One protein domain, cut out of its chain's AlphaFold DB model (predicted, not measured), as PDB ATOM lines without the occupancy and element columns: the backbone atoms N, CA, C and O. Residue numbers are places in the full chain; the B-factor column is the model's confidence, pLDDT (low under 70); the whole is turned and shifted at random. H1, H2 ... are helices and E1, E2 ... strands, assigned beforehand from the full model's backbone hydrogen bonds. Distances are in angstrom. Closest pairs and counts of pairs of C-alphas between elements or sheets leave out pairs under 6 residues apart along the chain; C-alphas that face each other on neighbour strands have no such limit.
ATOM      1  N   GLU A 164     208.975 128.221 216.850       66.50
ATOM      2  CA  GLU A 164     208.642 129.611 217.118       66.50
ATOM      3  C   GLU A 164     209.137 130.565 216.021       66.50
ATOM      4  O   GLU A 164     208.363 131.388 215.540       66.50
ATOM      5  N   SER A 165     210.391 130.426 215.581       65.81
ATOM      6  CA  SER A 165     210.963 131.220 214.482       65.81
ATOM      7  C   SER A 165     210.222 130.964 213.168       65.81
ATOM      8  O   SER A 165     209.850 131.910 212.475       65.81
ATOM      9  N   MET A 166     209.912 129.699 212.863       69.19
ATOM     10  CA  MET A 166     209.122 129.343 211.681       69.19
ATOM     11  C   MET A 166     207.709 129.931 211.735       69.19
ATOM     12  O   MET A 166     207.196 130.408 210.723       69.19
ATOM     13  N   TYR A 167     207.065 129.890 212.902       72.31
ATOM     14  CA  TYR A 167     205.747 130.481 213.101       72.31
ATOM     15  C   TYR A 167     205.790 132.006 212.931       72.31
ATOM     16  O   TYR A 167     204.962 132.561 212.208       72.31
ATOM     17  N   SER A 168     206.813 132.660 213.491       69.69
ATOM     18  CA  SER A 168     207.054 134.097 213.319       69.69
ATOM     19  C   SER A 168     207.175 134.517 211.879       69.69
ATOM     20  O   SER A 168     206.508 135.462 211.452       69.69
ATOM     21  N   ARG A 169     207.967 133.768 211.120       69.12
ATOM     22  CA  ARG A 169     208.117 133.991 209.694       69.12
ATOM     23  C   ARG A 169     206.772 133.913 208.975       69.12
ATOM     24  O   ARG A 169     206.410 134.845 208.268       69.12
ATOM     25  N   ARG A 170     205.991 132.850 209.207       70.38
ATOM     26  CA  ARG A 170     204.692 132.651 208.537       70.38
ATOM     27  C   ARG A 170     203.696 133.771 208.830       70.38
ATOM     28  O   ARG A 170     202.940 134.147 207.936       70.38
ATOM     29  N   CYS A 171     203.649 134.273 210.062       73.88
ATOM     30  CA  CYS A 171     202.779 135.395 210.410       73.88
ATOM     31  C   CYS A 171     203.192 136.656 209.640       73.88
ATOM     32  O   CYS A 171     202.376 137.250 208.938       73.88
ATOM     33  N   ALA A 172     204.470 137.023 209.683       69.81
ATOM     34  CA  ALA A 172     204.950 138.218 208.999       69.81
ATOM     35  C   ALA A 172     204.834 138.134 207.466       69.81
ATOM     36  O   ALA A 172     204.345 139.076 206.848       69.81
ATOM     37  N   GLU A 173     205.197 137.000 206.856       66.69
ATOM     38  CA  GLU A 173     205.048 136.765 205.411       66.69
ATOM     39  C   GLU A 173     203.593 136.958 204.970       66.69
ATOM     40  O   GLU A 173     203.327 137.631 203.976       66.69
ATOM     41  N   LYS A 174     202.633 136.415 205.730       71.81
ATOM     42  CA  LYS A 174     201.203 136.586 205.441       71.81
ATOM     43  C   LYS A 174     200.757 138.038 205.582       71.81
ATOM     44  O   LYS A 174     200.018 138.521 204.728       71.81
ATOM     45  N   LEU A 175     201.208 138.733 206.626       74.56
ATOM     46  CA  LEU A 175     200.896 140.148 206.827       74.56
ATOM     47  C   LEU A 175     201.426 141.004 205.675       74.56
ATOM     48  O   LEU A 175     200.723 141.862 205.156       74.56
ATOM     49  N   GLN A 176     202.643 140.730 205.219       69.12
ATOM     50  CA  GLN A 176     203.264 141.447 204.112       69.12
ATOM     51  C   GLN A 176     202.631 141.134 202.770       69.12
ATOM     52  O   GLN A 176     202.379 142.052 201.998       69.12
ATOM     53  N   GLN A 177     202.330 139.867 202.489       64.75
ATOM     54  CA  GLN A 177     201.553 139.501 201.307       64.75
ATOM     55  C   GLN A 177     200.216 140.235 201.287       64.75
ATOM     56  O   GLN A 177     199.765 140.669 200.232       64.75
ATOM     57  N   PHE A 178     199.604 140.417 202.451       67.94
ATOM     58  CA  PHE A 178     198.354 141.140 202.572       67.94
ATOM     59  C   PHE A 178     198.516 142.661 202.358       67.94
ATOM     60  O   PHE A 178     197.731 143.259 201.620       67.94
ATOM     61  N   ILE A 179     199.560 143.277 202.925       66.19
ATOM     62  CA  ILE A 179     199.883 144.704 202.752       66.19
ATOM     63  C   ILE A 179     200.312 145.006 201.305       66.19
ATOM     64  O   ILE A 179     199.709 145.842 200.641       66.19
ATOM     65  N   PHE A 180     201.332 144.311 200.795       59.19
ATOM     66  CA  PHE A 180     201.959 144.578 199.492       59.19
ATOM     67  C   PHE A 180     201.245 143.919 198.309       59.19
ATOM     68  O   PHE A 180     201.358 144.395 197.180       59.19
ATOM     69  N   GLY A 181     200.491 142.840 198.538       57.12
ATOM     70  CA  GLY A 181     199.645 142.223 197.511       57.12
ATOM     71  C   GLY A 181     198.486 143.124 197.082       57.12
ATOM     72  O   GLY A 181     197.938 142.951 195.994       57.12
ATOM     73  N   ASN A 182     198.158 144.134 197.890       57.16
ATOM     74  CA  ASN A 182     197.240 145.200 197.536       57.16
ATOM     75  C   ASN A 182     198.042 146.449 197.139       57.16
ATOM     76  O   ASN A 182     198.460 147.226 197.994       57.16
ATOM     77  N   GLN A 183     198.195 146.697 195.832       52.22
ATOM     78  CA  GLN A 183     198.924 147.852 195.254       52.22
ATOM     79  C   GLN A 183     198.450 149.242 195.743       52.22
ATOM     80  O   GLN A 183     199.028 150.266 195.387       52.22
ATOM     81  N   TYR A 184     197.388 149.290 196.547       53.19
ATOM     82  CA  TYR A 184     196.753 150.491 197.069       53.19
ATOM     83  C   TYR A 184     197.267 150.932 198.448       53.19
ATOM     84  O   TYR A 184     196.930 152.042 198.850       53.19
ATOM     85  N   PHE A 185     198.058 150.122 199.164       59.06
ATOM     86  CA  PHE A 185     198.393 150.342 200.581       59.06
ATOM     87  C   PHE A 185     199.901 150.473 200.844       59.06
ATOM     88  O   PHE A 185     200.548 149.607 201.428       59.06
ATOM     89  N   THR A 186     200.473 151.587 200.397       62.47
ATOM     90  CA  THR A 186     201.841 152.003 200.733       62.47
ATOM     91  C   THR A 186     201.783 153.484 201.100       62.47
ATOM     92  O   THR A 186     201.309 154.267 200.274       62.47
ATOM     93  N   PRO A 187     202.185 153.908 202.318       72.19
ATOM     94  CA  PRO A 187     203.094 153.287 203.295       72.19
ATOM     95  C   PRO A 187     202.411 152.471 204.415       72.19
ATOM     96  O   PRO A 187     201.214 152.599 204.662       72.19
ATOM     97  N   SER A 188     203.196 151.643 205.114       78.25
ATOM     98  CA  SER A 188     202.771 150.854 206.280       78.25
ATOM     99  C   SER A 188     203.879 150.752 207.337       78.25
ATOM    100  O   SER A 188     205.059 150.908 207.019       78.25
ATOM    101  N   ALA A 189     203.492 150.515 208.590       81.44
ATOM    102  CA  ALA A 189     204.382 150.231 209.714       81.44
ATOM    103  C   ALA A 189     203.719 149.217 210.651       81.44
ATOM    104  O   ALA A 189     202.503 149.250 210.836       81.44
ATOM    105  N   TYR A 190     204.492 148.319 211.251       83.44
ATOM    106  CA  TYR A 190     204.000 147.407 212.269       83.44
ATOM    107  C   TYR A 190     205.070 147.021 213.290       83.44
ATOM    108  O   TYR A 190     206.264 147.010 212.997       83.44
ATOM    109  N   LYS A 191     204.617 146.633 214.481       83.75
ATOM    110  CA  LYS A 191     205.447 146.074 215.550       83.75
ATOM    111  C   LYS A 191     204.683 145.006 216.291       83.75
ATOM    112  O   LYS A 191     203.629 145.277 216.868       83.75
ATOM    113  N   PHE A 192     205.219 143.797 216.304       79.31
ATOM    114  CA  PHE A 192     204.685 142.754 217.165       79.31
ATOM    115  C   PHE A 192     205.192 142.940 218.599       79.31
ATOM    116  O   PHE A 192     206.390 143.038 218.847       79.31
ATOM    117  N   ILE A 193     204.259 142.952 219.545       79.81
ATOM    118  CA  ILE A 193     204.512 143.113 220.981       79.81
ATOM    119  C   ILE A 193     204.751 141.746 221.633       79.81
ATOM    120  O   ILE A 193     205.628 141.593 222.478       79.81
ATOM    121  N   ARG A 194     203.985 140.730 221.218       81.12
ATOM    122  CA  ARG A 194     204.134 139.340 221.662       81.12
ATOM    123  C   ARG A 194     203.784 138.373 220.538       81.12
ATOM    124  O   ARG A 194     203.187 138.749 219.532       81.12
ATOM    125  N   ARG A 195     204.091 137.095 220.753       79.44
ATOM    126  CA  ARG A 195     203.645 136.012 219.875       79.44
ATOM    127  C   ARG A 195     202.112 135.853 219.956       79.44
ATOM    128  O   ARG A 195     201.602 135.650 221.064       79.44
ATOM    129  N   PRO A 196     201.379 135.882 218.827       84.31
ATOM    130  CA  PRO A 196     199.972 135.500 218.799       84.31
ATOM    131  C   PRO A 196     199.813 133.974 218.854       84.31
ATOM    132  O   PRO A 196     200.679 133.217 218.411       84.31
ATOM    133  N   SER A 197     198.686 133.503 219.372       85.69
ATOM    134  CA  SER A 197     198.210 132.145 219.120       85.69
ATOM    135  C   SER A 197     197.694 132.021 217.684       85.69
ATOM    136  O   SER A 197     197.321 133.009 217.052       85.69
ATOM    137  N   GLU A 198     197.598 130.794 217.165       83.12
ATOM    138  CA  GLU A 198     197.039 130.576 215.826       83.12
ATOM    139  C   GLU A 198     195.631 131.155 215.685       83.12
ATOM    140  O   GLU A 198     195.340 131.802 214.685       83.12
ATOM    141  N   LYS A 199     194.781 130.994 216.708       87.94
ATOM    142  CA  LYS A 199     193.414 131.530 216.709       87.94
ATOM    143  C   LYS A 199     193.392 133.057 216.656       87.94
ATOM    144  O   LYS A 199     192.645 133.612 215.857       87.94
ATOM    145  N   GLU A 200     194.219 133.716 217.470       91.38
ATOM    146  CA  GLU A 200     194.361 135.180 217.458       91.38
ATOM    147  C   GLU A 200     194.825 135.670 216.087       91.38
ATOM    148  O   GLU A 200     194.254 136.609 215.540       91.38
ATOM    149  N   TRP A 201     195.811 134.986 215.500       88.56
ATOM    150  CA  TRP A 201     196.335 135.329 214.185       88.56
ATOM    151  C   TRP A 201     195.291 135.177 213.073       88.56
ATOM    152  O   TRP A 201     195.147 136.067 212.237       88.56
ATOM    153  N   PHE A 202     194.554 134.062 213.058       84.56
ATOM    154  CA  PHE A 202     193.504 133.832 212.063       84.56
ATOM    155  C   PHE A 202     192.402 134.884 212.160       84.56
ATOM    156  O   PHE A 202     192.073 135.501 211.149       84.56
ATOM    157  N   HIS A 203     191.904 135.144 213.370       87.19
ATOM    158  CA  HIS A 203     190.860 136.143 213.583       87.19
ATOM    159  C   HIS A 203     191.316 137.548 213.168       87.19
ATOM    160  O   HIS A 203     190.589 138.276 212.496       87.19
ATOM    161  N   PHE A 204     192.553 137.913 213.509       88.81
ATOM    162  CA  PHE A 204     193.137 139.189 213.117       88.81
ATOM    163  C   PHE A 204     193.220 139.350 211.594       88.81
ATOM    164  O   PHE A 204     192.790 140.374 211.069       88.81
ATOM    165  N   ILE A 205     193.710 138.343 210.863       82.12
ATOM    166  CA  ILE A 205     193.814 138.414 209.397       82.12
ATOM    167  C   ILE A 205     192.435 138.484 208.724       82.12
ATOM    168  O   ILE A 205     192.275 139.205 207.735       82.12
ATOM    169  N   GLU A 206     191.428 137.785 209.252       81.38
ATOM    170  CA  GLU A 206     190.044 137.881 208.765       81.38
ATOM    171  C   GLU A 206     189.474 139.293 208.962       81.38
ATOM    172  O   GLU A 206     188.941 139.883 208.017       81.38
ATOM    173  N   ASN A 207     189.659 139.876 210.149       83.31
ATOM    174  CA  ASN A 207     189.215 141.238 210.449       83.31
ATOM    175  C   ASN A 207     189.925 142.275 209.572       83.31
ATOM    176  O   ASN A 207     189.282 143.165 209.016       83.31
ATOM    177  N   LEU A 208     191.239 142.130 209.394       80.62
ATOM    178  CA  LEU A 208     192.050 142.993 208.540       80.62
ATOM    179  C   LEU A 208     191.550 142.966 207.083       80.62
ATOM    180  O   LEU A 208     191.395 144.009 206.446       80.62
ATOM    181  N   SER A 209     191.231 141.767 206.582       75.12
ATOM    182  CA  SER A 209     190.638 141.540 205.255       75.12
ATOM    183  C   SER A 209     189.309 142.265 205.089       75.12
ATOM    184  O   SER A 209     189.091 142.938 204.078       75.12
ATOM    185  N   TYR A 210     188.442 142.177 206.097       76.81
ATOM    186  CA  TYR A 210     187.167 142.876 206.096       76.81
ATOM    187  C   TYR A 210     187.353 144.399 206.105       76.81
ATOM    188  O   TYR A 210     186.799 145.085 205.248       76.81
ATOM    189  N   GLN A 211     188.185 144.939 206.998       74.94
ATOM    190  CA  GLN A 211     188.366 146.386 207.123       74.94
ATOM    191  C   GLN A 211     188.988 147.032 205.879       74.94
ATOM    192  O   GLN A 211     188.540 148.100 205.461       74.94
ATOM    193  N   LEU A 212     189.958 146.386 205.225       70.31
ATOM    194  CA  LEU A 212     190.509 146.921 203.974       70.31
ATOM    195  C   LEU A 212     189.495 146.902 202.819       70.31
ATOM    196  O   LEU A 212     189.554 147.765 201.941       70.31
ATOM    197  N   SER A 213     188.538 145.966 202.823       67.12
ATOM    198  CA  SER A 213     187.470 145.923 201.813       67.12
ATOM    199  C   SER A 213     186.505 147.113 201.905       67.12
ATOM    200  O   SER A 213     185.920 147.506 200.896       67.12
ATOM    201  N   LEU A 214     186.410 147.743 203.082       65.75
ATOM    202  CA  LEU A 214     185.582 148.928 203.325       65.75
ATOM    203  C   LEU A 214     186.191 150.229 202.765       65.75
ATOM    204  O   LEU A 214     185.569 151.280 202.866       65.75
ATOM    205  N   GLN A 215     187.369 150.163 202.128       65.19
ATOM    206  CA  GLN A 215     188.036 151.280 201.443       65.19
ATOM    207  C   GLN A 215     188.457 152.468 202.330       65.19
ATOM    208  O   GLN A 215     188.632 153.573 201.812       65.19
ATOM    209  N   ASN A 216     188.692 152.250 203.627       65.69
ATOM    210  CA  ASN A 216     189.235 153.283 204.515       65.69
ATOM    211  C   ASN A 216     190.575 153.846 203.991       65.69
ATOM    212  O   ASN A 216     191.403 153.116 203.437       65.69
ATOM    213  N   GLU A 217     190.792 155.154 204.165       70.69
ATOM    214  CA  GLU A 217     192.026 155.842 203.741       70.69
ATOM    215  C   GLU A 217     193.246 155.424 204.575       70.69
ATOM    216  O   GLU A 217     194.369 155.375 204.068       70.69
ATOM    217  N   TYR A 218     193.017 155.072 205.838       78.25
ATOM    218  CA  TYR A 218     194.013 154.536 206.752       78.25
ATOM    219  C   TYR A 218     193.396 153.445 207.625       78.25
ATOM    220  O   TYR A 218     192.194 153.433 207.892       78.25
ATOM    221  N   LEU A 219     194.245 152.533 208.078       83.69
ATOM    222  CA  LEU A 219     193.928 151.503 209.050       83.69
ATOM    223  C   LEU A 219     194.965 151.571 210.162       83.69
ATOM    224  O   LEU A 219     196.162 151.465 209.900       83.69
ATOM    225  N   VAL A 220     194.495 151.752 211.391       88.31
ATOM    226  CA  VAL A 220     195.307 151.643 212.600       88.31
ATOM    227  C   VAL A 220     194.692 150.538 213.436       88.31
ATOM    228  O   VAL A 220     193.624 150.724 214.009       88.31
ATOM    229  N   GLU A 221     195.361 149.396 213.481       89.19
ATOM    230  CA  GLU A 221     194.942 148.248 214.269       89.19
ATOM    231  C   GLU A 221     195.909 148.087 215.441       89.19
ATOM    232  O   GLU A 221     197.120 147.944 215.255       89.19
ATOM    233  N   ARG A 222     195.371 148.142 216.660       89.75
ATOM    234  CA  ARG A 222     196.121 147.879 217.890       89.75
ATOM    235  C   ARG A 222     195.519 146.671 218.576       89.75
ATOM    236  O   ARG A 222     194.452 146.765 219.177       89.75
ATOM    237  N   THR A 223     196.229 145.558 218.511       90.19
ATOM    238  CA  THR A 223     195.965 144.402 219.360       90.19
ATOM    239  C   THR A 223     196.972 144.373 220.503       90.19
ATOM    240  O   THR A 223     197.928 145.145 220.552       90.19
ATOM    241  N   ASP A 224     196.776 143.460 221.443       87.88
ATOM    242  CA  ASP A 224     197.738 143.212 222.514       87.88
ATOM    243  C   ASP A 224     199.013 142.492 222.028       87.88
ATOM    244  O   ASP A 224     199.981 142.379 222.779       87.88
ATOM    245  N   PHE A 225     199.033 142.015 220.777       87.56
ATOM    246  CA  PHE A 225     200.180 141.340 220.169       87.56
ATOM    247  C   PHE A 225     200.791 142.075 218.973       87.56
ATOM    248  O   PHE A 225     201.918 141.753 218.602       87.56
ATOM    249  N   LEU A 226     200.097 143.037 218.366       88.00
ATOM    250  CA  LEU A 226     200.539 143.736 217.163       88.00
ATOM    251  C   LEU A 226     199.969 145.153 217.115       88.00
ATOM    252  O   LEU A 226     198.760 145.356 217.193       88.00
ATOM    253  N   THR A 227     200.848 146.113 216.872       90.00
ATOM    254  CA  THR A 227     200.475 147.444 216.390       90.00
ATOM    255  C   THR A 227     200.702 147.472 214.884       90.00
ATOM    256  O   THR A 227     201.802 147.156 214.439       90.00
ATOM    257  N   LEU A 228     199.693 147.841 214.097       89.69
ATOM    258  CA  LEU A 228     199.751 147.923 212.638       89.69
ATOM    259  C   LEU A 228     199.135 149.235 212.151       89.69
ATOM    260  O   LEU A 228     198.010 149.578 212.503       89.69
ATOM    261  N   ILE A 229     199.856 149.933 211.282       87.69
ATOM    262  CA  ILE A 229     199.414 151.136 210.584       87.69
ATOM    263  C   ILE A 229     199.566 150.898 209.086       87.69
ATOM    264  O   ILE A 229     200.643 150.547 208.607       87.69
ATOM    265  N   ILE A 230     198.496 151.121 208.331       83.25
ATOM    266  CA  ILE A 230     198.484 151.045 206.872       83.25
ATOM    267  C   ILE A 230     197.812 152.309 206.330       83.25
ATOM    268  O   ILE A 230     196.717 152.657 206.762       83.25
ATOM    269  N   CYS A 231     198.428 152.969 205.352       77.06
ATOM    270  CA  CYS A 231     197.855 154.122 204.657       77.06
ATOM    271  C   CYS A 231     197.680 153.838 203.160       77.06
ATOM    272  O   CYS A 231     198.512 153.171 202.534       77.06
ATOM    273  N   ARG A 232     196.601 154.362 202.564       70.38
ATOM    274  CA  ARG A 232     196.409 154.318 201.109       70.38
ATOM    275  C   ARG A 232     197.415 155.206 200.378       70.38
ATOM    276  O   ARG A 232     197.809 156.266 200.854       70.38
ATOM    277  N   ALA A 233     197.783 154.768 199.177       57.03
ATOM    278  CA  ALA A 233     198.892 155.317 198.407       57.03
ATOM    279  C   ALA A 233     198.624 156.657 197.694       57.03
ATOM    280  O   ALA A 233     199.567 157.225 197.141       57.03
ATOM    281  N   LYS A 234     197.376 157.163 197.613       60.22
ATOM    282  CA  LYS A 234     197.082 158.353 196.785       60.22
ATOM    283  C   LYS A 234     195.946 159.270 197.282       60.22
ATOM    284  O   LYS A 234     194.796 158.840 197.225       60.22
ATOM    285  N   PRO A 235     196.252 160.552 197.587       58.75
ATOM    286  CA  PRO A 235     197.581 161.062 197.937       58.75
ATOM    287  C   PRO A 235     197.969 160.579 199.337       58.75
ATOM    288  O   PRO A 235     197.205 160.723 200.286       58.75
ATOM    289  N   THR A 236     199.162 160.006 199.473       66.75
ATOM    290  CA  THR A 236     199.700 159.675 200.792       66.75
ATOM    291  C   THR A 236     200.060 160.954 201.547       66.75
ATOM    292  O   THR A 236     200.975 161.671 201.142       66.75
ATOM    293  N   ASP A 237     199.416 161.202 202.686       76.00
ATOM    294  CA  ASP A 237     199.885 162.196 203.651       76.00
ATOM    295  C   ASP A 237     200.988 161.584 204.536       76.00
ATOM    296  O   ASP A 237     200.733 160.922 205.545       76.00
ATOM    297  N   LEU A 238     202.247 161.777 204.125       79.44
ATOM    298  CA  LEU A 238     203.419 161.281 204.858       79.44
ATOM    299  C   LEU A 238     203.572 161.941 206.238       79.44
ATOM    300  O   LEU A 238     204.114 161.318 207.152       79.44
ATOM    301  N   GLY A 239     203.083 163.176 206.403       81.25
ATOM    302  CA  GLY A 239     203.090 163.880 207.683       81.25
ATOM    303  C   GLY A 239     202.115 163.244 208.669       81.25
ATOM    304  O   GLY A 239     202.476 162.980 209.819       81.25
ATOM    305  N   LEU A 240     200.911 162.912 208.197       84.06
ATOM    306  CA  LEU A 240     199.938 162.141 208.964       84.06
ATOM    307  C   LEU A 240     200.466 160.743 209.297       84.06
ATOM    308  O   LEU A 240     200.365 160.330 210.447       84.06
ATOM    309  N   PHE A 241     201.077 160.031 208.346       83.06
ATOM    310  CA  PHE A 241     201.648 158.706 208.607       83.06
ATOM    311  C   PHE A 241     202.756 158.750 209.671       83.06
ATOM    312  O   PHE A 241     202.754 157.940 210.598       83.06
ATOM    313  N   ALA A 242     203.662 159.731 209.599       84.00
ATOM    314  CA  ALA A 242     204.698 159.923 210.612       84.00
ATOM    315  C   ALA A 242     204.114 160.247 211.992       84.00
ATOM    316  O   ALA A 242     204.575 159.707 213.000       84.00
ATOM    317  N   LYS A 243     203.074 161.089 212.040       86.44
ATOM    318  CA  LYS A 243     202.347 161.388 213.274       86.44
ATOM    319  C   LYS A 243     201.680 160.137 213.842       86.44
ATOM    320  O   LYS A 243     201.857 159.855 215.019       86.44
ATOM    321  N   LEU A 244     200.987 159.360 213.011       88.00
ATOM    322  CA  LEU A 244     200.361 158.106 213.424       88.00
ATOM    323  C   LEU A 244     201.404 157.130 213.972       88.00
ATOM    324  O   LEU A 244     201.180 156.582 215.042       88.00
ATOM    325  N   CYS A 245     202.557 156.958 213.321       86.25
ATOM    326  CA  CYS A 245     203.628 156.111 213.858       86.25
ATOM    327  C   CYS A 245     204.057 156.580 215.256       86.25
ATOM    328  O   CYS A 245     204.041 155.798 216.205       86.25
ATOM    329  N   LYS A 246     204.328 157.882 215.412       88.88
ATOM    330  CA  LYS A 246     204.728 158.476 216.693       88.88
ATOM    331  C   LYS A 246     203.667 158.312 217.789       88.88
ATOM    332  O   LYS A 246     204.012 157.944 218.903       88.88
ATOM    333  N   ASP A 247     202.393 158.537 217.473       91.19
ATOM    334  CA  ASP A 247     201.268 158.401 218.413       91.19
ATOM    335  C   ASP A 247     201.013 156.929 218.819       91.19
ATOM    336  O   ASP A 247     200.222 156.648 219.725       91.19
ATOM    337  N   ASN A 248     201.645 155.979 218.123       87.00
ATOM    338  CA  ASN A 248     201.517 154.531 218.296       87.00
ATOM    339  C   ASN A 248     202.813 153.861 218.791       87.00
ATOM    340  O   ASN A 248     202.903 152.637 218.730       87.00
ATOM    341  N   ASP A 249     203.802 154.633 219.256       84.88
ATOM    342  CA  ASP A 249     205.118 154.128 219.685       84.88
ATOM    343  C   ASP A 249     205.825 153.265 218.617       84.88
ATOM    344  O   ASP A 249     206.541 152.304 218.924       84.88
ATOM    345  N   LEU A 250     205.612 153.623 217.347       80.19
ATOM    346  CA  LEU A 250     206.251 153.035 216.176       80.19
ATOM    347  C   LEU A 250     207.265 154.009 215.570       80.19
ATOM    348  O   LEU A 250     206.997 155.203 215.404       80.19
ATOM    349  N   GLY A 251     208.414 153.484 215.153       73.75
ATOM    350  CA  GLY A 251     209.318 154.177 214.245       73.75
ATOM    351  C   GLY A 251     208.660 154.418 212.882       73.75
ATOM    352  O   GLY A 251     207.803 153.652 212.433       73.75
ATOM    353  N   TYR A 252     209.061 155.488 212.193       74.56
ATOM    354  CA  TYR A 252     208.571 155.771 210.842       74.56
ATOM    355  C   TYR A 252     208.937 154.623 209.891       74.56
ATOM    356  O   TYR A 252     210.116 154.387 209.634       74.56
ATOM    357  N   GLY A 253     207.925 153.915 209.379       65.06
ATOM    358  CA  GLY A 253     208.133 152.737 208.532       65.06
ATOM    359  C   GLY A 253     208.740 151.537 209.268       65.06
ATOM    360  O   GLY A 253     209.292 150.654 208.616       65.06
ATOM    361  N   GLU A 254     208.666 151.501 210.605       72.12
ATOM    362  CA  GLU A 254     209.093 150.343 211.390       72.12
ATOM    363  C   GLU A 254     208.314 149.102 210.946       72.12
ATOM    364  O   GLU A 254     207.090 149.131 210.855       72.12
ATOM    365  N   MET A 255     209.018 148.005 210.680       68.38
ATOM    366  CA  MET A 255     208.426 146.675 210.558       68.38
ATOM    367  C   MET A 255     209.251 145.721 211.404       68.38
ATOM    368  O   MET A 255     210.228 145.131 210.937       68.38
ATOM    369  N   SER A 256     208.877 145.617 212.671       65.62
ATOM    370  CA  SER A 256     209.531 144.746 213.637       65.62
ATOM    371  C   SER A 256     208.634 143.546 213.956       65.62
ATOM    372  O   SER A 256     207.454 143.658 214.298       65.62
ATOM    373  N   GLY A 257     209.192 142.347 213.794       63.81
ATOM    374  CA  GLY A 257     208.625 141.105 214.309       63.81
ATOM    375  C   GLY A 257     208.704 141.079 215.831       63.81
ATOM    376  O   GLY A 257     209.320 141.955 216.439       63.81
TER     377      GLY A 257
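This is residues 164 to 257 of the 378 residues of an uncharacterized protein of Leptospira fainei serovar Hurstbridge str. BUT 6 (UniProt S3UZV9). What is the main shape? A small three-stranded sheet is sandwiched between helices: the long H1 covers one face, the shorter H3 the opposite face, and the long H2 runs side by side with H1 and only grazes the sheet. The tail runs back along the sheet's E1 edge, with residues 255 to 256 paired parallel to residues 190 to 191. What is the make-up? The 94 printed residues include H1, E1, H2, E2, E3 and H3, in that order, a mixed class of helices and strands; the sheet runs E1, E3, E2, all antiparallel. How large is it? It is compact, with a radius of gyration of the C-alphas of 12.7 A and spans of 37 by 26 by 18 A.

Where are the helices? H1 is residues 164 to 180, 24.1 A long, from C-alpha 164 at (208.642, 129.611, 217.118). H2 is residues 198 to 213, 22.9 A, and H3 is residues 238 to 247, 14.0 A, ending with C-alpha 247 at (201.268, 158.401, 218.413). Where are the strands? E1 is residues 188 to 192, 13.7 A; E2 is residues 218 to 222, 13.1 A; E3 is residues 226 to 231, 16.5 A.

How do the strands pair? Inner strand E3 is antiparallel to E1, with N 189 and O 229 2.8 A apart, and forms a hairpin with E2, with N 221 and O 228 2.8 A apart, both within hydrogen-bond range. E1, H2 and E2 make a split strand-helix-strand unit, two strands running the same way with E3 between them, and its crossover is left-handed. Where do the helices stand? H1 runs along the strands at a height over the sheet of 11.1 A, over E1 and only just over E3, on which 3 of its C-alphas fall. H3 is on the opposite face, over E3 at a height of 9.5 A, where the closest C-alphas, of Cys 231 and Phe 241, are 7.1 A apart. H2 only grazes the sheet with residues 201 to 212. How do the helices relate? H1 and H2 run the same way at a shallow tilt of 6 degrees, close but not clearly touching, their closest C-alphas, of Cys 171 and Trp 201, 7.5 A apart. H3 is apart from both, and in H1, H2 and H3 every O i to N i+4 pair is within hydrogen-bond range.

How far does it reach? The C-alphas of Glu 164 and Pro 235 are the two farthest apart, 38.5 A. Is it unbroken? The printed part has no cut, and no link is long. Where is confidence low? The mean pLDDT of the printed part is 76.1, and 30 residues are under 70, among them residues 176 to 186 and 233 to 236.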